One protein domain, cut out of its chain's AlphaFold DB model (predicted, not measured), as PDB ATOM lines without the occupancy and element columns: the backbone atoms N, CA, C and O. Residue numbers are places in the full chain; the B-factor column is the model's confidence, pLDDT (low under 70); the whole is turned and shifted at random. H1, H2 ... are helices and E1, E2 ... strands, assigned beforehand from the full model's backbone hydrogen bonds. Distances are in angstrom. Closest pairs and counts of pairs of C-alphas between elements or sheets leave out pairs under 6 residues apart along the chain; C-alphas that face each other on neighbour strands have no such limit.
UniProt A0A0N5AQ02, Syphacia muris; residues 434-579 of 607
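What this domain is: This is residues 434 to 579 of the 607 residues of a protein of Syphacia muris (UniProt A0A0N5AQ02). A small body of helices is built round a twisted antiparallel sheet, and the hairpin of E2 and E3 runs on out of it, residues 545 to 561 sticking out as an arm that makes the length. In the body E1 joins E3, with H2, H3 and H4 on one face and H1 on the other: three layers. The printed part has 146 residues, four named helices and three named strands, ordered H1 E1 H2 H3 H4 E2 E3; the sheet runs E1 E3 E2, and the class is mixed. It is loose, radius of gyration of the C-alphas 18.2 A, spanning 70 by 32 by 28 A.

How they stand to each other: Start at inner strand E3, residues 556 to 572: its O 566 is 2.9 A from N 468 of E1, residues 463 to 472, and its O 559 is 2.9 A from N 547 of E2, residues 532 to 550, both within hydrogen-bond range. H4, residues 504 to 522, is over E1 and E3 at a height of 7.8 A over the sheet; C-alphas 466 and 516 are its closest to E1, 6.1 A. H3, residues 490 to 499, forms a hairpin with H4, a shallow tilt of 25 degrees, closest C-alphas 497 and 506, 5.7 A. H2, residues 475 to 485, is over E3 and E2; C-alphas 482 and 537 are its closest to E2, 5.1 A. H1, residues 436 to 444, is over E1 on the opposite face from H4, closest C-alphas 440 and 465, 6.1 A. In H2, H3 and H4 every O i to N i+4 pair is within range; in H1 2 of 5 are, and 5 of 6 O i to N i+3 pairs.

Where its parts are: Find C-alpha 436 at (-7.348, 20.765, -40.781), where H1 begins. E1 and H4 each span 27.2 A, E2 49.1 A. E3 runs 51.7 A to C-alpha 572 at (-7.551, 0.493, -48.626).

The domain as a whole: The farthest C-alphas, Asn 450 and His 553, are 70.1 A apart. The printed part has no cut; residues 445 to 462 are the long link. Residues 454 to 456, 501 to 502 and 577 to 579 have pLDDT under 70.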
ATOM      1  N   THR A 434     -10.445  18.133 -33.853       77.75
ATOM      2  CA  THR A 434      -9.818  17.858 -35.154       77.75
ATOM      3  C   THR A 434      -9.720  19.153 -35.957       77.75
ATOM      4  O   THR A 434     -10.740  19.670 -36.420       77.75
ATOM      5  N   THR A 435      -8.506  19.676 -36.121       85.12
ATOM      6  CA  THR A 435      -8.220  20.810 -37.011       85.12
ATOM      7  C   THR A 435      -7.759  20.309 -38.388       85.12
ATOM      8  O   THR A 435      -7.312  19.162 -38.493       85.12
ATOM      9  N   PRO A 436      -7.883  21.112 -39.463       88.19
ATOM     10  CA  PRO A 436      -7.348  20.765 -40.781       88.19
ATOM     11  C   PRO A 436      -5.862  20.399 -40.774       88.19
ATOM     12  O   PRO A 436      -5.475  19.412 -41.394       88.19
ATOM     13  N   GLU A 437      -5.048  21.131 -40.015       85.44
ATOM     14  CA  GLU A 437      -3.601  20.918 -39.903       85.44
ATOM     15  C   GLU A 437      -3.310  19.572 -39.237       85.44
ATOM     16  O   GLU A 437      -2.524  18.773 -39.746       85.44
ATOM     17  N   LYS A 438      -4.016  19.283 -38.136       83.69
ATOM     18  CA  LYS A 438      -3.929  18.001 -37.432       83.69
ATOM     19  C   LYS A 438      -4.396  16.838 -38.302       83.69
ATOM     20  O   LYS A 438      -3.858  15.740 -38.199       83.69
ATOM     21  N   TRP A 439      -5.404  17.056 -39.143       88.88
ATOM     22  CA  TRP A 439      -5.918  16.025 -40.041       88.88
ATOM     23  C   TRP A 439      -4.929  15.690 -41.159       88.88
ATOM     24  O   TRP A 439      -4.658  14.517 -41.395       88.88
ATOM     25  N   GLU A 440      -4.341  16.705 -41.798       88.12
ATOM     26  CA  GLU A 440      -3.291  16.526 -42.811       88.12
ATOM     27  C   GLU A 440      -1.992  15.969 -42.208       88.12
ATOM     28  O   GLU A 440      -1.263  15.243 -42.878       88.12
ATOM     29  N   TYR A 441      -1.701  16.245 -40.935       85.44
ATOM     30  CA  TYR A 441      -0.527  15.697 -40.254       85.44
ATOM     31  C   TYR A 441      -0.503  14.165 -40.228       85.44
ATOM     32  O   TYR A 441       0.570  13.578 -40.361       85.44
ATOM     33  N   TYR A 442      -1.660  13.499 -40.138       85.00
ATOM     34  CA  TYR A 442      -1.716  12.033 -40.146       85.00
ATOM     35  C   TYR A 442      -1.148  11.405 -41.426       85.00
ATOM     36  O   TYR A 442      -0.629  10.294 -41.366       85.00
ATOM     37  N   ASN A 443      -1.149  12.126 -42.551       87.81
ATOM     38  CA  ASN A 443      -0.510  11.672 -43.787       87.81
ATOM     39  C   ASN A 443       1.024  11.623 -43.701       87.81
ATOM     40  O   ASN A 443       1.660  10.907 -44.469       87.81
ATOM     41  N   LYS A 444       1.633  12.394 -42.791       85.75
ATOM     42  CA  LYS A 444       3.091  12.441 -42.591       85.75
ATOM     43  C   LYS A 444       3.592  11.326 -41.671       85.75
ATOM     44  O   LYS A 444       4.800  11.163 -41.510       85.75
ATOM     45  N   VAL A 445       2.684  10.584 -41.038       83.50
ATOM     46  CA  VAL A 445       3.035   9.528 -40.087       83.50
ATOM     47  C   VAL A 445       3.543   8.308 -40.850       83.50
ATOM     48  O   VAL A 445       2.797   7.647 -41.570       83.50
ATOM     49  N   VAL A 446       4.822   7.989 -40.656       80.81
ATOM     50  CA  VAL A 446       5.460   6.804 -41.236       80.81
ATOM     51  C   VAL A 446       5.414   5.664 -40.227       80.81
ATOM     52  O   VAL A 446       5.916   5.784 -39.111       80.81
ATOM     53  N   TRP A 447       4.819   4.544 -40.628       81.00
ATOM     54  CA  TRP A 447       4.774   3.325 -39.824       81.00
ATOM     55  C   TRP A 447       5.960   2.416 -40.153       81.00
ATOM     56  O   TRP A 447       6.433   2.382 -41.289       81.00
ATOM     57  N   GLY A 448       6.422   1.646 -39.164       77.75
ATOM     58  CA  GLY A 448       7.453   0.633 -39.386       77.75
ATOM     59  C   GLY A 448       7.025  -0.428 -40.418       77.75
ATOM     60  O   GLY A 448       5.827  -0.663 -40.617       77.75
ATOM     61  N   PRO A 449       7.981  -1.105 -41.077       76.81
ATOM     62  CA  PRO A 449       7.664  -2.143 -42.054       76.81
ATOM     63  C   PRO A 449       6.874  -3.284 -41.397       76.81
ATOM     64  O   PRO A 449       7.215  -3.739 -40.307       76.81
ATOM     65  N   ASN A 450       5.816  -3.757 -42.066       76.31
ATOM     66  CA  ASN A 450       4.891  -4.784 -41.560       76.31
ATOM     67  C   ASN A 450       4.231  -4.449 -40.212       76.31
ATOM     68  O   ASN A 450       3.860  -5.364 -39.476       76.31
ATOM     69  N   PHE A 451       4.057  -3.161 -39.897       79.38
ATOM     70  CA  PHE A 451       3.382  -2.747 -38.674       79.38
ATOM     71  C   PHE A 451       2.003  -3.410 -38.549       79.38
ATOM     72  O   PHE A 451       1.137  -3.279 -39.421       79.38
ATOM     73  N   VAL A 452       1.824  -4.143 -37.454       77.56
ATOM     74  CA  VAL A 452       0.563  -4.779 -37.087       77.56
ATOM     75  C   VAL A 452      -0.124  -3.865 -36.093       77.56
ATOM     76  O   VAL A 452       0.420  -3.602 -35.028       77.56
ATOM     77  N   VAL A 453      -1.316  -3.403 -36.452       75.25
ATOM     78  CA  VAL A 453      -2.176  -2.569 -35.614       75.25
ATOM     79  C   VAL A 453      -2.646  -3.421 -34.436       75.25
ATOM     80  O   VAL A 453      -3.410  -4.367 -34.657       75.25
ATOM     81  N   PRO A 454      -2.223  -3.158 -33.189       67.50
ATOM     82  CA  PRO A 454      -2.536  -4.063 -32.078       67.50
ATOM     83  C   PRO A 454      -4.011  -4.101 -31.710       67.50
ATOM     84  O   PRO A 454      -4.472  -5.059 -31.097       67.50
ATOM     85  N   GLU A 455      -4.771  -3.099 -32.139       66.00
ATOM     86  CA  GLU A 455      -6.221  -3.049 -32.024       66.00
ATOM     87  C   GLU A 455      -6.921  -4.098 -32.900       66.00
ATOM     88  O   GLU A 455      -7.968  -4.622 -32.519       66.00
ATOM     89  N   THR A 456      -6.372  -4.406 -34.078       65.62
ATOM     90  CA  THR A 456      -6.983  -5.352 -35.026       65.62
ATOM     91  C   THR A 456      -6.228  -6.674 -35.120       65.62
ATOM     92  O   THR A 456      -6.834  -7.680 -35.497       65.62
ATOM     93  N   GLY A 457      -4.942  -6.690 -34.755       71.25
ATOM     94  CA  GLY A 457      -4.026  -7.812 -34.970       71.25
ATOM     95  C   GLY A 457      -3.634  -7.991 -36.439       71.25
ATOM     96  O   GLY A 457      -3.137  -9.048 -36.817       71.25
ATOM     97  N   LEU A 458      -3.882  -6.980 -37.280       75.12
ATOM     98  CA  LEU A 458      -3.674  -7.038 -38.725       75.12
ATOM     99  C   LEU A 458      -2.679  -5.987 -39.196       75.12
ATOM    100  O   LEU A 458      -2.462  -4.970 -38.537       75.12
ATOM    101  N   ARG A 459      -2.096  -6.234 -40.371       80.31
ATOM    102  CA  ARG A 459      -1.210  -5.271 -41.027       80.31
ATOM    103  C   ARG A 459      -1.948  -3.954 -41.256       80.31
ATOM    104  O   ARG A 459      -3.110  -3.952 -41.667       80.31
ATOM    105  N   LYS A 460      -1.265  -2.842 -40.990       84.50
ATOM    106  CA  LYS A 460      -1.785  -1.499 -41.248       84.50
ATOM    107  C   LYS A 460      -2.053  -1.335 -42.743       84.50
ATOM    108  O   LYS A 460      -1.149  -1.508 -43.558       84.50
ATOM    109  N   ARG A 461      -3.306  -1.032 -43.080       86.94
ATOM    110  CA  ARG A 461      -3.734  -0.717 -44.447       86.94
ATOM    111  C   ARG A 461      -3.295   0.697 -44.817       86.94
ATOM    112  O   ARG A 461      -3.103   1.526 -43.920       86.94
ATOM    113  N   LYS A 462      -3.149   0.980 -46.114       89.38
ATOM    114  CA  LYS A 462      -2.884   2.346 -46.574       89.38
ATOM    115  C   LYS A 462      -4.102   3.225 -46.276       89.38
ATOM    116  O   LYS A 462      -5.242   2.842 -46.542       89.38
ATOM    117  N   GLU A 463      -3.851   4.395 -45.705       91.44
ATOM    118  CA  GLU A 463      -4.869   5.376 -45.337       91.44
ATOM    119  C   GLU A 463      -4.496   6.732 -45.928       91.44
ATOM    120  O   GLU A 463      -3.318   7.083 -45.977       91.44
ATOM    121  N   VAL A 464      -5.500   7.487 -46.368       94.81
ATOM    122  CA  VAL A 464      -5.324   8.820 -46.952       94.81
ATOM    123  C   VAL A 464      -6.292   9.779 -46.282       94.81
ATOM    124  O   VAL A 464      -7.508   9.559 -46.284       94.81
ATOM    125  N   TYR A 465      -5.753  10.848 -45.705       94.56
ATOM    126  CA  TYR A 465      -6.501  11.883 -45.003       94.56
ATOM    127  C   TYR A 465      -6.590  13.131 -45.874       94.56
ATOM    128  O   TYR A 465      -5.598  13.573 -46.446       94.56
ATOM    129  N   HIS A 466      -7.770  13.732 -45.975       96.06
ATOM    130  CA  HIS A 466      -7.919  15.013 -46.655       96.06
ATOM    131  C   HIS A 466      -9.096  15.813 -46.092       96.06
ATOM    132  O   HIS A 466     -10.001  15.262 -45.452       96.06
ATOM    133  N   CYS A 467      -9.079  17.129 -46.297       94.62
ATOM    134  CA  CYS A 467     -10.141  18.006 -45.835       94.62
ATOM    135  C   CYS A 467     -10.346  19.232 -46.732       94.62
ATOM    136  O   CYS A 467      -9.410  19.753 -47.329       94.62
ATOM    137  N   LEU A 468     -11.588  19.721 -46.761       94.69
ATOM    138  CA  LEU A 468     -11.937  21.035 -47.293       94.69
ATOM    139  C   LEU A 468     -12.121  22.018 -46.141       94.69
ATOM    140  O   LEU A 468     -12.875  21.752 -45.200       94.69
ATOM    141  N   GLN A 469     -11.467  23.171 -46.240       93.31
ATOM    142  CA  GLN A 469     -11.449  24.178 -45.185       93.31
ATOM    143  C   GLN A 469     -12.400  25.338 -45.485       93.31
ATOM    144  O   GLN A 469     -12.559  25.750 -46.631       93.31
ATOM    145  N   SER A 470     -13.009  25.888 -44.431       90.81
ATOM    146  CA  SER A 470     -13.785  27.133 -44.448       90.81
ATOM    147  C   SER A 470     -14.804  27.221 -45.591       90.81
ATOM    148  O   SER A 470     -14.880  28.196 -46.340       90.81
ATOM    149  N   VAL A 471     -15.636  26.188 -45.735       93.62
ATOM    150  CA  VAL A 471     -16.637  26.132 -46.801       93.62
ATOM    151  C   VAL A 471     -17.994  26.612 -46.297       93.62
ATOM    152  O   VAL A 471     -18.506  26.128 -45.287       93.62
ATOM    153  N   HIS A 472     -18.633  27.527 -47.031       92.88
ATOM    154  CA  HIS A 472     -19.981  27.993 -46.699       92.88
ATOM    155  C   HIS A 472     -21.029  26.900 -46.960       92.88
ATOM    156  O   HIS A 472     -21.451  26.667 -48.100       92.88
ATOM    157  N   CYS A 473     -21.457  26.215 -45.899       91.69
ATOM    158  CA  CYS A 473     -22.480  25.181 -45.971       91.69
ATOM    159  C   CYS A 473     -23.127  24.931 -44.601       91.69
ATOM    160  O   CYS A 473     -22.546  25.166 -43.545       91.69
ATOM    161  N   SER A 474     -24.364  24.429 -44.605       90.44
ATOM    162  CA  SER A 474     -25.064  24.084 -43.367       90.44
ATOM    163  C   SER A 474     -24.482  22.801 -42.755       90.44
ATOM    164  O   SER A 474     -24.541  21.760 -43.420       90.44
ATOM    165  N   PRO A 475     -24.049  22.810 -41.475       90.12
ATOM    166  CA  PRO A 475     -23.526  21.614 -40.807       90.12
ATOM    167  C   PRO A 475     -24.509  20.437 -40.833       90.12
ATOM    168  O   PRO A 475     -24.124  19.302 -41.082       90.12
ATOM    169  N   LYS A 476     -25.813  20.709 -40.662       90.56
ATOM    170  CA  LYS A 476     -26.863  19.675 -40.676       90.56
ATOM    171  C   LYS A 476     -27.021  19.011 -42.044       90.56
ATOM    172  O   LYS A 476     -27.278  17.813 -42.113       90.56
ATOM    173  N   LYS A 477     -26.909  19.787 -43.130       91.75
ATOM    174  CA  LYS A 477     -26.984  19.244 -44.494       91.75
ATOM    175  C   LYS A 477     -25.746  18.405 -44.790       91.75
ATOM    176  O   LYS A 477     -25.893  17.294 -45.282       91.75
ATOM    177  N   MET A 478     -24.566  18.901 -44.417       93.88
ATOM    178  CA  MET A 478     -23.320  18.165 -44.609       93.88
ATOM    179  C   MET A 478     -23.283  16.868 -43.799       93.88
ATOM    180  O   MET A 478     -22.942  15.832 -44.346       93.88
ATOM    181  N   TRP A 479     -23.742  16.876 -42.545       92.06
ATOM    182  CA  TRP A 479     -23.807  15.675 -41.708       92.06
ATOM    183  C   TRP A 479     -24.593  14.526 -42.363       92.06
ATOM    184  O   TRP A 479     -24.159  13.375 -42.308       92.06
ATOM    185  N   ARG A 480     -25.709  14.838 -43.043       91.12
ATOM    186  CA  ARG A 480     -26.488  13.848 -43.810       91.12
ATOM    187  C   ARG A 480     -25.701  13.289 -44.994       91.12
ATOM    188  O   ARG A 480     -25.784  12.097 -45.259       91.12
ATOM    189  N   VAL A 481     -24.949  14.143 -45.689       93.31
ATOM    190  CA  VAL A 481     -24.096  13.740 -46.816       93.31
ATOM    191  C   VAL A 481     -22.930  12.875 -46.332       93.31
ATOM    192  O   VAL A 481     -22.686  11.829 -46.916       93.31
ATOM    193  N   CYS A 482     -22.276  13.234 -45.223       93.12
ATOM    194  CA  CYS A 482     -21.243  12.409 -44.591       93.12
ATOM    195  C   CYS A 482     -21.769  11.004 -44.254       93.12
ATOM    196  O   CYS A 482     -21.147  10.015 -44.621       93.12
ATOM    197  N   HIS A 483     -22.958  10.906 -43.644       88.81
ATOM    198  CA  HIS A 483     -23.590   9.615 -43.337       88.81
ATOM    199  C   HIS A 483     -23.959   8.806 -44.586       88.81
ATOM    200  O   HIS A 483     -23.999   7.580 -44.528       88.81
ATOM    201  N   LEU A 484     -24.252   9.471 -45.707       90.19
ATOM    202  CA  LEU A 484     -24.574   8.802 -46.967       90.19
ATOM    203  C   LEU A 484     -23.349   8.097 -47.568       90.19
ATOM    204  O   LEU A 484     -23.500   7.004 -48.118       90.19
ATOM    205  N   VAL A 485     -22.173   8.729 -47.483       91.81
ATOM    206  CA  VAL A 485     -20.930   8.246 -48.108       91.81
ATOM    207  C   VAL A 485     -20.125   7.309 -47.215       91.81
ATOM    208  O   VAL A 485     -19.412   6.452 -47.730       91.81
ATOM    209  N   GLN A 486     -20.231   7.454 -45.893       89.44
ATOM    210  CA  GLN A 486     -19.461   6.650 -44.949       89.44
ATOM    211  C   GLN A 486     -19.740   5.150 -45.147       89.44
ATOM    212  O   GLN A 486     -20.886   4.744 -45.349       89.44
ATOM    213  N   ARG A 487     -18.690   4.323 -45.048       86.56
ATOM    214  CA  ARG A 487     -18.706   2.849 -45.192       86.56
ATOM    215  C   ARG A 487     -18.993   2.313 -46.592       86.56
ATOM    216  O   ARG A 487     -19.194   1.109 -46.748       86.56
ATOM    217  N   ARG A 488     -19.029   3.177 -47.601       90.00
ATOM    218  CA  ARG A 488     -19.122   2.775 -49.008       90.00
ATOM    219  C   ARG A 488     -17.748   2.824 -49.653       90.00
ATOM    220  O   ARG A 488     -16.903   3.625 -49.245       90.00
ATOM    221  N   ASN A 489     -17.563   2.015 -50.690       93.56
ATOM    222  CA  ASN A 489     -16.437   2.188 -51.600       93.56
ATOM    223  C   ASN A 489     -16.508   3.579 -52.240       93.56
ATOM    224  O   ASN A 489     -17.591   4.160 -52.381       93.56
ATOM    225  N   VAL A 490     -15.353   4.138 -52.595       93.75
ATOM    226  CA  VAL A 490     -15.256   5.520 -53.089       93.75
ATOM    227  C   VAL A 490     -16.101   5.724 -54.344       93.75
ATOM    228  O   VAL A 490     -16.828   6.713 -54.439       93.75
ATOM    229  N   ASP A 491     -16.076   4.772 -55.276       93.25
ATOM    230  CA  ASP A 491     -16.837   4.875 -56.524       93.25
ATOM    231  C   ASP A 491     -18.349   4.754 -56.301       93.25
ATOM    232  O   ASP A 491     -19.121   5.527 -56.874       93.25
ATOM    233  N   ASP A 492     -18.779   3.886 -55.383       92.44
ATOM    234  CA  ASP A 492     -20.181   3.803 -54.963       92.44
ATOM    235  C   ASP A 492     -20.641   5.104 -54.305       92.44
ATOM    236  O   ASP A 492     -21.736   5.595 -54.583       92.44
ATOM    237  N   ALA A 493     -19.811   5.685 -53.436       92.69
ATOM    238  CA  ALA A 493     -20.097   6.961 -52.793       92.69
ATOM    239  C   ALA A 493     -20.237   8.083 -53.833       92.69
ATOM    240  O   ALA A 493     -21.224   8.819 -53.805       92.69
ATOM    241  N   LEU A 494     -19.311   8.176 -54.793       94.31
ATOM    242  CA  LEU A 494     -19.385   9.134 -55.899       94.31
ATOM    243  C   LEU A 494     -20.646   8.926 -56.746       94.31
ATOM    244  O   LEU A 494     -21.314   9.899 -57.102       94.31
ATOM    245  N   MET A 495     -21.021   7.675 -57.026       92.62
ATOM    246  CA  MET A 495     -22.250   7.357 -57.750       92.62
ATOM    247  C   MET A 495     -23.497   7.808 -56.975       92.62
ATOM    248  O   MET A 495     -24.361   8.469 -57.548       92.62
ATOM    249  N   GLN A 496     -23.578   7.543 -55.666       90.94
ATOM    250  CA  GLN A 496     -24.690   8.011 -54.825       90.94
ATOM    251  C   GLN A 496     -24.776   9.543 -54.773       90.94
ATOM    252  O   GLN A 496     -25.867  10.115 -54.844       90.94
ATOM    253  N   LEU A 497     -23.632  10.228 -54.695       92.44
ATOM    254  CA  LEU A 497     -23.586  11.689 -54.685       92.44
ATOM    255  C   LEU A 497     -24.044  12.308 -56.008       92.44
ATOM    256  O   LEU A 497     -24.677  13.363 -55.974       92.44
ATOM    257  N   ARG A 498     -23.799  11.649 -57.152       89.00
ATOM    258  CA  ARG A 498     -24.312  12.087 -58.465       89.00
ATOM    259  C   ARG A 498     -25.839  12.116 -58.503       89.00
ATOM    260  O   ARG A 498     -26.409  13.080 -59.000       89.00
ATOM    261  N   TYR A 499     -26.514  11.124 -57.919       85.31
ATOM    262  CA  TYR A 499     -27.980  11.140 -57.812       85.31
ATOM    263  C   TYR A 499     -28.489  12.191 -56.814       85.31
ATOM    264  O   TYR A 499     -29.571  12.747 -56.985       85.31
ATOM    265  N   ALA A 500     -27.690  12.518 -55.795       78.50
ATOM    266  CA  ALA A 500     -27.984  13.562 -54.815       78.50
ATOM    267  C   ALA A 500     -27.478  14.967 -55.220       78.50
ATOM    268  O   ALA A 500     -27.488  15.878 -54.381       78.50
ATOM    269  N   ALA A 501     -27.032  15.162 -56.469       68.12
ATOM    270  CA  ALA A 501     -26.289  16.342 -56.940       68.12
ATOM    271  C   ALA A 501     -27.053  17.680 -56.875       68.12
ATOM    272  O   ALA A 501     -26.471  18.744 -57.071       68.12
ATOM    273  N   TYR A 502     -28.346  17.665 -56.537       69.00
ATOM    274  CA  TYR A 502     -29.128  18.889 -56.343       69.00
ATOM    275  C   TYR A 502     -28.671  19.718 -55.123       69.00
ATOM    276  O   TYR A 502     -28.986  20.901 -55.006       69.00
ATOM    277  N   SER A 503     -27.919  19.126 -54.187       84.06
ATOM    278  CA  SER A 503     -27.463  19.827 -52.984       84.06
ATOM    279  C   SER A 503     -26.018  20.328 -53.109       84.06
ATOM    280  O   SER A 503     -25.108  19.570 -53.433       84.06
ATOM    281  N   ARG A 504     -25.769  21.598 -52.738       89.19
ATOM    282  CA  ARG A 504     -24.403  22.157 -52.625       89.19
ATOM    283  C   ARG A 504     -23.487  21.294 -51.746       89.19
ATOM    284  O   ARG A 504     -22.298  21.200 -52.015       89.19
ATOM    285  N   ALA A 505     -24.037  20.666 -50.704       91.69
ATOM    286  CA  ALA A 505     -23.290  19.778 -49.815       91.69
ATOM    287  C   ALA A 505     -22.781  18.522 -50.541       91.69
ATOM    288  O   ALA A 505     -21.637  18.133 -50.337       91.69
ATOM    289  N   SER A 506     -23.605  17.931 -51.412       92.94
ATOM    290  CA  SER A 506     -23.222  16.774 -52.224       92.94
ATOM    291  C   SER A 506     -22.086  17.121 -53.180       92.94
ATOM    292  O   SER A 506     -21.114  16.386 -53.234       92.94
ATOM    293  N   ASN A 507     -22.153  18.274 -53.854       92.75
ATOM    294  CA  ASN A 507     -21.105  18.697 -54.791       92.75
ATOM    295  C   ASN A 507     -19.755  18.918 -54.098       92.75
ATOM    296  O   ASN A 507     -18.731  18.478 -54.609       92.75
ATOM    297  N   LEU A 508     -19.761  19.531 -52.910       94.94
ATOM    298  CA  LEU A 508     -18.553  19.704 -52.097       94.94
ATOM    299  C   LEU A 508     -17.948  18.362 -51.668       94.94
ATOM    300  O   LEU A 508     -16.736  18.196 -51.713       94.94
ATOM    301  N   MET A 509     -18.786  17.395 -51.280       95.62
ATOM    302  CA  MET A 509     -18.313  16.052 -50.936       95.62
ATOM    303  C   MET A 509     -17.785  15.299 -52.166       95.62
ATOM    304  O   MET A 509     -16.778  14.609 -52.065       95.62
ATOM    305  N   THR A 510     -18.426  15.450 -53.329       95.38
ATOM    306  CA  THR A 510     -17.955  14.866 -54.595       95.38
ATOM    307  C   THR A 510     -16.573  15.395 -54.952       95.38
ATOM    308  O   THR A 510     -15.687  14.600 -55.247       95.38
ATOM    309  N   GLN A 511     -16.385  16.717 -54.881       95.25
ATOM    310  CA  GLN A 511     -15.094  17.355 -55.125       95.25
ATOM    311  C   GLN A 511     -14.031  16.816 -54.160       95.25
ATOM    312  O   GLN A 511     -13.003  16.318 -54.607       95.25
ATOM    313  N   LEU A 512     -14.322  16.821 -52.854       96.56
ATOM    314  CA  LEU A 512     -13.400  16.329 -51.830       96.56
ATOM    315  C   LEU A 512     -13.007  14.861 -52.059       96.56
ATOM    316  O   LEU A 512     -11.834  14.513 -51.963       96.56
ATOM    317  N   LEU A 513     -13.961  13.983 -52.387       96.69
ATOM    318  CA  LEU A 513     -13.674  12.571 -52.658       96.69
ATOM    319  C   LEU A 513     -12.853  12.374 -53.937       96.69
ATOM    320  O   LEU A 513     -11.972  11.519 -53.956       96.69
ATOM    321  N   GLN A 514     -13.103  13.162 -54.985       96.25
ATOM    322  CA  GLN A 514     -12.307  13.128 -56.215       96.25
ATOM    323  C   GLN A 514     -10.866  13.590 -55.971       96.25
ATOM    324  O   GLN A 514      -9.935  12.918 -56.412       96.25
ATOM    325  N   GLU A 515     -10.682  14.685 -55.230       96.50
ATOM    326  CA  GLU A 515      -9.367  15.191 -54.819       96.50
ATOM    327  C   GLU A 515      -8.631  14.154 -53.961       96.50
ATOM    328  O   GLU A 515      -7.484  13.818 -54.241       96.50
ATOM    329  N   THR A 516      -9.316  13.548 -52.986       96.50
ATOM    330  CA  THR A 516      -8.718  12.517 -52.121       96.50
ATOM    331  C   THR A 516      -8.334  11.260 -52.905       96.50
ATOM    332  O   THR A 516      -7.250  10.716 -52.701       96.50
ATOM    333  N   LYS A 517      -9.180  10.808 -53.845       95.56
ATOM    334  CA  LYS A 517      -8.888   9.660 -54.721       95.56
ATOM    335  C   LYS A 517      -7.668   9.927 -55.605       95.56
ATOM    336  O   LYS A 517      -6.839   9.040 -55.789       95.56
ATOM    337  N   LYS A 518      -7.543  11.152 -56.127       96.50
ATOM    338  CA  LYS A 518      -6.382  11.582 -56.914       96.50
ATOM    339  C   LYS A 518      -5.104  11.569 -56.069       96.50
ATOM    340  O   LYS A 518      -4.120  10.961 -56.479       96.50
ATOM    341  N   ARG A 519      -5.146  12.137 -54.857       94.75
ATOM    342  CA  ARG A 519      -4.015  12.114 -53.912       94.75
ATOM    343  C   ARG A 519      -3.596  10.695 -53.536       94.75
ATOM    344  O   ARG A 519      -2.408  10.411 -53.473       94.75
ATOM    345  N   ALA A 520      -4.548   9.781 -53.345       95.31
ATOM    346  CA  ALA A 520      -4.242   8.380 -53.062       95.31
ATOM    347  C   ALA A 520      -3.408   7.715 -54.174       95.31
ATOM    348  O   ALA A 520      -2.494   6.947 -53.876       95.31
ATOM    349  N   ALA A 521      -3.697   8.034 -55.438       94.50
ATOM    350  CA  ALA A 521      -2.959   7.514 -56.585       94.50
ATOM    351  C   ALA A 521      -1.573   8.166 -56.734       94.50
ATOM    352  O   ALA A 521      -0.585   7.469 -56.943       94.50
ATOM    353  N   GLU A 522      -1.513   9.497 -56.635       94.81
ATOM    354  CA  GLU A 522      -0.321  10.287 -56.971       94.81
ATOM    355  C   GLU A 522       0.668  10.428 -55.802       94.81
ATOM    356  O   GLU A 522       1.867  10.258 -55.997       94.81
ATOM    357  N   GLU A 523       0.186  10.733 -54.592       92.94
ATOM    358  CA  GLU A 523       1.035  11.012 -53.421       92.94
ATOM    359  C   GLU A 523       1.363   9.741 -52.627       92.94
ATOM    360  O   GLU A 523       2.492   9.560 -52.173       92.94
ATOM    361  N   PHE A 524       0.374   8.856 -52.451       89.56
ATOM    362  CA  PHE A 524       0.488   7.670 -51.587       89.56
ATOM    363  C   PHE A 524       0.653   6.355 -52.360       89.56
ATOM    364  O   PHE A 524       0.732   5.289 -51.741       89.56
ATOM    365  N   TYR A 525       0.722   6.427 -53.694       90.81
ATOM    366  CA  TYR A 525       0.968   5.295 -54.594       90.81
ATOM    367  C   TYR A 525       0.101   4.069 -54.253       90.81
ATOM    368  O   TYR A 525       0.588   2.953 -54.025       90.81
ATOM    369  N   VAL A 526      -1.208   4.289 -54.133       91.75
ATOM    370  CA  VAL A 526      -2.202   3.217 -54.013       91.75
ATOM    371  C   VAL A 526      -2.479   2.667 -55.413       91.75
ATOM    372  O   VAL A 526      -2.903   3.414 -56.290       91.75
ATOM    373  N   GLU A 527      -2.244   1.367 -55.623       89.56
ATOM    374  CA  GLU A 527      -2.381   0.711 -56.937       89.56
ATOM    375  C   GLU A 527      -3.819   0.772 -57.467       89.56
ATOM    376  O   GLU A 527      -4.043   1.079 -58.637       89.56
ATOM    377  N   PHE A 528      -4.799   0.552 -56.582       92.38
ATOM    378  CA  PHE A 528      -6.223   0.569 -56.911       92.38
ATOM    379  C   PHE A 528      -6.984   1.569 -56.022       92.38
ATOM    380  O   PHE A 528      -7.608   1.183 -55.035       92.38
ATOM    381  N   PRO A 529      -7.003   2.873 -56.364       91.69
ATOM    382  CA  PRO A 529      -7.758   3.879 -55.608       91.69
ATOM    383  C   PRO A 529      -9.275   3.628 -55.591       91.69
ATOM    384  O   PRO A 529      -9.990   4.173 -54.753       91.69
ATOM    385  N   SER A 530      -9.785   2.843 -56.546       89.81
ATOM    386  CA  SER A 530     -11.185   2.401 -56.598       89.81
ATOM    387  C   SER A 530     -11.539   1.384 -55.513       89.81
ATOM    388  O   SER A 530     -12.673   1.395 -55.038       89.81
ATOM    389  N   ASP A 531     -10.566   0.586 -55.066       89.88
ATOM    390  CA  ASP A 531     -10.739  -0.410 -54.001       89.88
ATOM    391  C   ASP A 531     -10.621   0.211 -52.606       89.88
ATOM    392  O   ASP A 531     -10.597  -0.499 -51.605       89.88
ATOM    393  N   MET A 532     -10.536   1.540 -52.513       93.31
ATOM    394  CA  MET A 532     -10.610   2.245 -51.241       93.31
ATOM    395  C   MET A 532     -12.063   2.505 -50.843       93.31
ATOM    396  O   MET A 532     -12.945   2.733 -51.680       93.31
ATOM    397  N   HIS A 533     -12.305   2.574 -49.537       93.94
ATOM    398  CA  HIS A 533     -13.600   2.941 -48.977       93.94
ATOM    399  C   HIS A 533     -13.506   4.142 -48.040       93.94
ATOM    400  O   HIS A 533     -12.455   4.468 -47.487       93.94
ATOM    401  N   VAL A 534     -14.642   4.814 -47.849       94.56
ATOM    402  CA  VAL A 534     -14.759   5.962 -46.945       94.56
ATOM    403  C   VAL A 534     -14.890   5.455 -45.508       94.56
ATOM    404  O   VAL A 534     -15.994   5.146 -45.048       94.56
ATOM    405  N   ALA A 535     -13.770   5.367 -44.791       90.56
ATOM    406  CA  ALA A 535     -13.744   4.918 -43.400       90.56
ATOM    407  C   ALA A 535     -14.409   5.952 -42.474       90.56
ATOM    408  O   ALA A 535     -15.304   5.635 -41.682       90.56
ATOM    409  N   GLU A 536     -14.023   7.221 -42.620       91.19
ATOM    410  CA  GLU A 536     -14.562   8.331 -41.834       91.19
ATOM    411  C   GLU A 536     -14.892   9.523 -42.724       91.19
ATOM    412  O   GLU A 536     -14.118   9.905 -43.602       91.19
ATOM    413  N   ALA A 537     -16.052  10.123 -42.470       93.50
ATOM    414  CA  ALA A 537     -16.452  11.385 -43.059       93.50
ATOM    415  C   ALA A 537     -17.252  12.174 -42.023       93.50
ATOM    416  O   ALA A 537     -18.249  11.682 -41.495       93.50
ATOM    417  N   PHE A 538     -16.834  13.399 -41.723       93.38
ATOM    418  CA  PHE A 538     -17.552  14.272 -40.798       93.38
ATOM    419  C   PHE A 538     -17.284  15.740 -41.111       93.38
ATOM    420  O   PHE A 538     -16.359  16.087 -41.841       93.38
ATOM    421  N   ALA A 539     -18.119  16.619 -40.563       92.12
ATOM    422  CA  ALA A 539     -17.964  18.054 -40.723       92.12
ATOM    423  C   ALA A 539     -18.015  18.757 -39.372       92.12
ATOM    424  O   ALA A 539     -18.893  18.479 -38.552       92.12
ATOM    425  N   ILE A 540     -17.095  19.696 -39.168       90.06
ATOM    426  CA  ILE A 540     -17.003  20.517 -37.961       90.06
ATOM    427  C   ILE A 540     -17.308  21.956 -38.348       90.06
ATOM    428  O   ILE A 540     -16.823  22.467 -39.355       90.06
ATOM    429  N   GLN A 541     -18.143  22.617 -37.551       89.25
ATOM    430  CA  GLN A 541     -18.414  24.033 -37.747       89.25
ATOM    431  C   GLN A 541     -17.215  24.859 -37.280       89.25
ATOM    432  O   GLN A 541     -16.780  24.702 -36.143       89.25
ATOM    433  N   CYS A 542     -16.725  25.747 -38.141       84.44
ATOM    434  CA  CYS A 542     -15.625  26.653 -37.835       84.44
ATOM    435  C   CYS A 542     -16.164  28.077 -37.628       84.44
ATOM    436  O   CYS A 542     -16.757  28.366 -36.587       84.44
ATOM    437  N   ASN A 543     -16.022  28.959 -38.619       87.00
ATOM    438  CA  ASN A 543     -16.395  30.364 -38.493       87.00
ATOM    439  C   ASN A 543     -17.913  30.595 -38.666       87.00
ATOM    440  O   ASN A 543     -18.585  29.946 -39.476       87.00
ATOM    441  N   ILE A 544     -18.466  31.555 -37.920       90.62
ATOM    442  CA  ILE A 544     -19.832  32.054 -38.106       90.62
ATOM    443  C   ILE A 544     -19.766  33.554 -38.358       90.62
ATOM    444  O   ILE A 544     -19.625  34.345 -37.426       90.62
ATOM    445  N   ILE A 545     -19.960  33.948 -39.611       92.75
ATOM    446  CA  ILE A 545     -20.070  35.358 -39.975       92.75
ATOM    447  C   ILE A 545     -21.515  35.791 -39.734       92.75
ATOM    448  O   ILE A 545     -22.455  35.142 -40.199       92.75
ATOM    449  N   LYS A 546     -21.713  36.876 -38.987       93.25
ATOM    450  CA  LYS A 546     -23.041  37.444 -38.742       93.25
ATOM    451  C   LYS A 546     -23.280  38.625 -39.677       93.25
ATOM    452  O   LYS A 546     -22.417  39.483 -39.808       93.25
ATOM    453  N   SER A 547     -24.450  38.672 -40.297       94.50
ATOM    454  CA  SER A 547     -24.948  39.848 -41.013       94.50
ATOM    455  C   SER A 547     -26.321  40.214 -40.472       94.50
ATOM    456  O   SER A 547     -27.048  39.347 -40.000       94.50
ATOM    457  N   SER A 548     -26.727  41.466 -40.585       93.19
ATOM    458  CA  SER A 548     -28.037  41.921 -40.129       93.19
ATOM    459  C   SER A 548     -29.048  41.928 -41.284       93.19
ATOM    460  O   SER A 548     -28.737  42.317 -42.409       93.19
ATOM    461  N   ARG A 549     -30.275  41.459 -41.029       94.19
ATOM    462  CA  ARG A 549     -31.416  41.549 -41.952       94.19
ATOM    463  C   ARG A 549     -32.443  42.499 -41.378       94.19
ATOM    464  O   ARG A 549     -32.936  42.281 -40.274       94.19
ATOM    465  N   ARG A 550     -32.799  43.510 -42.162       93.50
ATOM    466  CA  ARG A 550     -33.904  44.407 -41.846       93.50
ATOM    467  C   ARG A 550     -35.235  43.738 -42.192       93.50
ATOM    468  O   ARG A 550     -35.400  43.198 -43.286       93.50
ATOM    469  N   HIS A 551     -36.168  43.781 -41.253       93.50
ATOM    470  CA  HIS A 551     -37.557  43.366 -41.399       93.50
ATOM    471  C   HIS A 551     -38.487  44.591 -41.363       93.50
ATOM    472  O   HIS A 551     -38.042  45.728 -41.184       93.50
ATOM    473  N   ALA A 552     -39.787  44.360 -41.579       89.56
ATOM    474  CA  ALA A 552     -40.807  45.393 -41.419       89.56
ATOM    475  C   ALA A 552     -40.789  45.971 -39.988       89.56
ATOM    476  O   ALA A 552     -40.361  45.294 -39.052       89.56
ATOM    477  N   HIS A 553     -41.251  47.215 -39.835       89.06
ATOM    478  CA  HIS A 553     -41.259  47.951 -38.559       89.06
ATOM    479  C   HIS A 553     -39.875  48.123 -37.908       89.06
ATOM    480  O   HIS A 553     -39.747  48.040 -36.694       89.06
ATOM    481  N   GLU A 554     -38.832  48.334 -38.719       88.88
ATOM    482  CA  GLU A 554     -37.460  48.616 -38.248       88.88
ATOM    483  C   GLU A 554     -36.838  47.527 -37.360       88.88
ATOM    484  O   GLU A 554     -35.818  47.746 -36.708       88.88
ATOM    485  N   MET A 555     -37.392  46.314 -37.385       88.38
ATOM    486  CA  MET A 555     -36.820  45.188 -36.661       88.38
ATOM    487  C   MET A 555     -35.583  44.651 -37.387       88.38
ATOM    488  O   MET A 555     -35.612  44.387 -38.592       88.38
ATOM    489  N   TRP A 556     -34.501  44.442 -36.641       92.12
ATOM    490  CA  TRP A 556     -33.257  43.861 -37.144       92.12
ATOM    491  C   TRP A 556     -33.061  42.456 -36.577       92.12
ATOM    492  O   TRP A 556     -33.161  42.238 -35.372       92.12
ATOM    493  N   HIS A 557     -32.758  41.497 -37.451       93.69
ATOM    494  CA  HIS A 557     -32.435  40.128 -37.058       93.69
ATOM    495  C   HIS A 557     -31.062  39.707 -37.581       93.69
ATOM    496  O   HIS A 557     -30.741  39.908 -38.753       93.69
ATOM    497  N   ASP A 558     -30.274  39.056 -36.727       93.94
ATOM    498  CA  ASP A 558     -28.977  38.491 -37.095       93.94
ATOM    499  C   ASP A 558     -29.141  37.233 -37.965       93.94
ATOM    500  O   ASP A 558     -29.622  36.187 -37.516       93.94
ATOM    501  N   ILE A 559     -28.653  37.292 -39.200       92.62
ATOM    502  CA  ILE A 559     -28.392  36.126 -40.043       92.62
ATOM    503  C   ILE A 559     -27.002  35.583 -39.716       92.62
ATOM    504  O   ILE A 559     -26.014  36.311 -39.688       92.62
ATOM    505  N   LYS A 560     -26.914  34.264 -39.527       91.81
ATOM    506  CA  LYS A 560     -25.659  33.544 -39.280       91.81
ATOM    507  C   LYS A 560     -25.242  32.769 -40.532       91.81
ATOM    508  O   LYS A 560     -25.834  31.729 -40.825       91.81
ATOM    509  N   HIS A 561     -24.202  33.233 -41.217       91.50
ATOM    510  CA  HIS A 561     -23.523  32.520 -42.303       91.50
ATOM    511  C   HIS A 561     -22.518  31.550 -41.694       91.50
ATOM    512  O   HIS A 561     -21.515  31.954 -41.105       91.50
ATOM    513  N   ARG A 562     -22.830  30.256 -41.762       92.56
ATOM    514  CA  ARG A 562     -22.034  29.206 -41.122       92.56
ATOM    515  C   ARG A 562     -21.041  28.627 -42.116       92.56
ATOM    516  O   ARG A 562     -21.433  28.219 -43.210       92.56
ATOM    517  N   TYR A 563     -19.794  28.542 -41.686       93.88
ATOM    518  CA  TYR A 563     -18.722  27.871 -42.398       93.88
ATOM    519  C   TYR A 563     -18.376  26.564 -41.688       93.88
ATOM    520  O   TYR A 563     -18.522  26.434 -40.466       93.88
ATOM    521  N   ILE A 564     -17.983  25.572 -42.478       93.88
ATOM    522  CA  ILE A 564     -17.625  24.242 -41.998       93.88
ATOM    523  C   ILE A 564     -16.310  23.784 -42.618       93.88
ATOM    524  O   ILE A 564     -16.014  24.106 -43.769       93.88
ATOM    525  N   ASN A 565     -15.575  22.979 -41.860       93.88
ATOM    526  CA  ASN A 565     -14.490  22.149 -42.363       93.88
ATOM    527  C   ASN A 565     -15.042  20.735 -42.573       93.88
ATOM    528  O   ASN A 565     -15.770  20.225 -41.714       93.88
ATOM    529  N   ILE A 566     -14.743  20.123 -43.714       94.88
ATOM    530  CA  ILE A 566     -15.218  18.786 -44.090       94.88
ATOM    531  C   ILE A 566     -14.006  17.869 -44.126       94.88
ATOM    532  O   ILE A 566     -13.044  18.175 -44.819       94.88
ATOM    533  N   PHE A 567     -14.060  16.756 -43.406       95.25
ATOM    534  CA  PHE A 567     -12.955  15.817 -43.255       95.25
ATOM    535  C   PHE A 567     -13.341  14.467 -43.839       95.25
ATOM    536  O   PHE A 567     -14.455  13.989 -43.605       95.25
ATOM    537  N   VAL A 568     -12.415  13.860 -44.578       96.12
ATOM    538  CA  VAL A 568     -12.544  12.513 -45.135       96.12
ATOM    539  C   VAL A 568     -11.267  11.726 -44.861       96.12
ATOM    540  O   VAL A 568     -10.158  12.260 -44.944       96.12
ATOM    541  N   ARG A 569     -11.445  10.444 -44.541       95.12
ATOM    542  CA  ARG A 569     -10.392   9.433 -44.482       95.12
ATOM    543  C   ARG A 569     -10.769   8.265 -45.378       95.12
ATOM    544  O   ARG A 569     -11.818   7.646 -45.171       95.12
ATOM    545  N   LEU A 570      -9.913   7.973 -46.351       95.62
ATOM    546  CA  LEU A 570     -10.012   6.780 -47.183       95.62
ATOM    547  C   LEU A 570      -9.080   5.702 -46.647       95.62
ATOM    548  O   LEU A 570      -7.966   6.000 -46.223       95.62
ATOM    549  N   GLU A 571      -9.533   4.460 -46.693       92.44
ATOM    550  CA  GLU A 571      -8.742   3.295 -46.310       92.44
ATOM    551  C   GLU A 571      -8.801   2.241 -47.414       92.44
ATOM    552  O   GLU A 571      -9.829   2.070 -48.070       92.44
ATOM    553  N   GLU A 572      -7.684   1.554 -47.630       91.12
ATOM    554  CA  GLU A 572      -7.551   0.493 -48.626       91.12
ATOM    555  C   GLU A 572      -8.406  -0.749 -48.296       91.12
ATOM    556  O   GLU A 572      -8.516  -1.193 -47.144       91.12
ATOM    557  N   GLY A 573      -9.000  -1.335 -49.335       88.62
ATOM    558  CA  GLY A 573      -9.860  -2.513 -49.269       88.62
ATOM    559  C   GLY A 573     -11.351  -2.177 -49.188       88.62
ATOM    560  O   GLY A 573     -11.754  -1.038 -48.958       88.62
ATOM    561  N   GLU A 574     -12.183  -3.205 -49.344       85.88
ATOM    562  CA  GLU A 574     -13.637  -3.045 -49.394       85.88
ATOM    563  C   GLU A 574     -14.235  -2.548 -48.072       85.88
ATOM    564  O   GLU A 574     -13.888  -3.015 -46.981       85.88
ATOM    565  N   GLY A 575     -15.192  -1.625 -48.183       80.50
ATOM    566  CA  GLY A 575     -15.951  -1.130 -47.041       80.50
ATOM    567  C   GLY A 575     -16.932  -2.173 -46.482       80.50
ATOM    568  O   GLY A 575     -17.472  -2.989 -47.225       80.50
ATOM    569  N   PRO A 576     -17.258  -2.115 -45.177       74.25
ATOM    570  CA  PRO A 576     -18.162  -3.068 -44.515       74.25
ATOM    571  C   PRO A 576     -19.639  -2.941 -44.950       74.25
ATOM    572  O   PRO A 576     -20.493  -3.704 -44.494       74.25
ATOM    573  N   GLY A 577     -19.970  -1.960 -45.799       69.88
ATOM    574  CA  GLY A 577     -21.332  -1.674 -46.242       69.88
ATOM    575  C   GLY A 577     -22.241  -1.103 -45.142       69.88
ATOM    576  O   GLY A 577     -21.884  -0.993 -43.969       69.88
ATOM    577  N   LEU A 578     -23.465  -0.706 -45.519       63.62
ATOM    578  CA  LEU A 578     -24.459  -0.155 -44.577       63.62
ATOM    579  C   LEU A 578     -25.262  -1.228 -43.820       63.62
ATOM    580  O   LEU A 578     -25.859  -0.939 -42.778       63.62
ATOM    581  N   ASN A 579     -25.323  -2.443 -44.364       53.16
ATOM    582  CA  ASN A 579     -26.354  -3.419 -44.015       53.16
ATOM    583  C   ASN A 579     -26.124  -4.122 -42.673       53.16
ATOM    584  O   ASN A 579     -27.091  -4.584 -42.080       53.16
TER     585      ASN A 579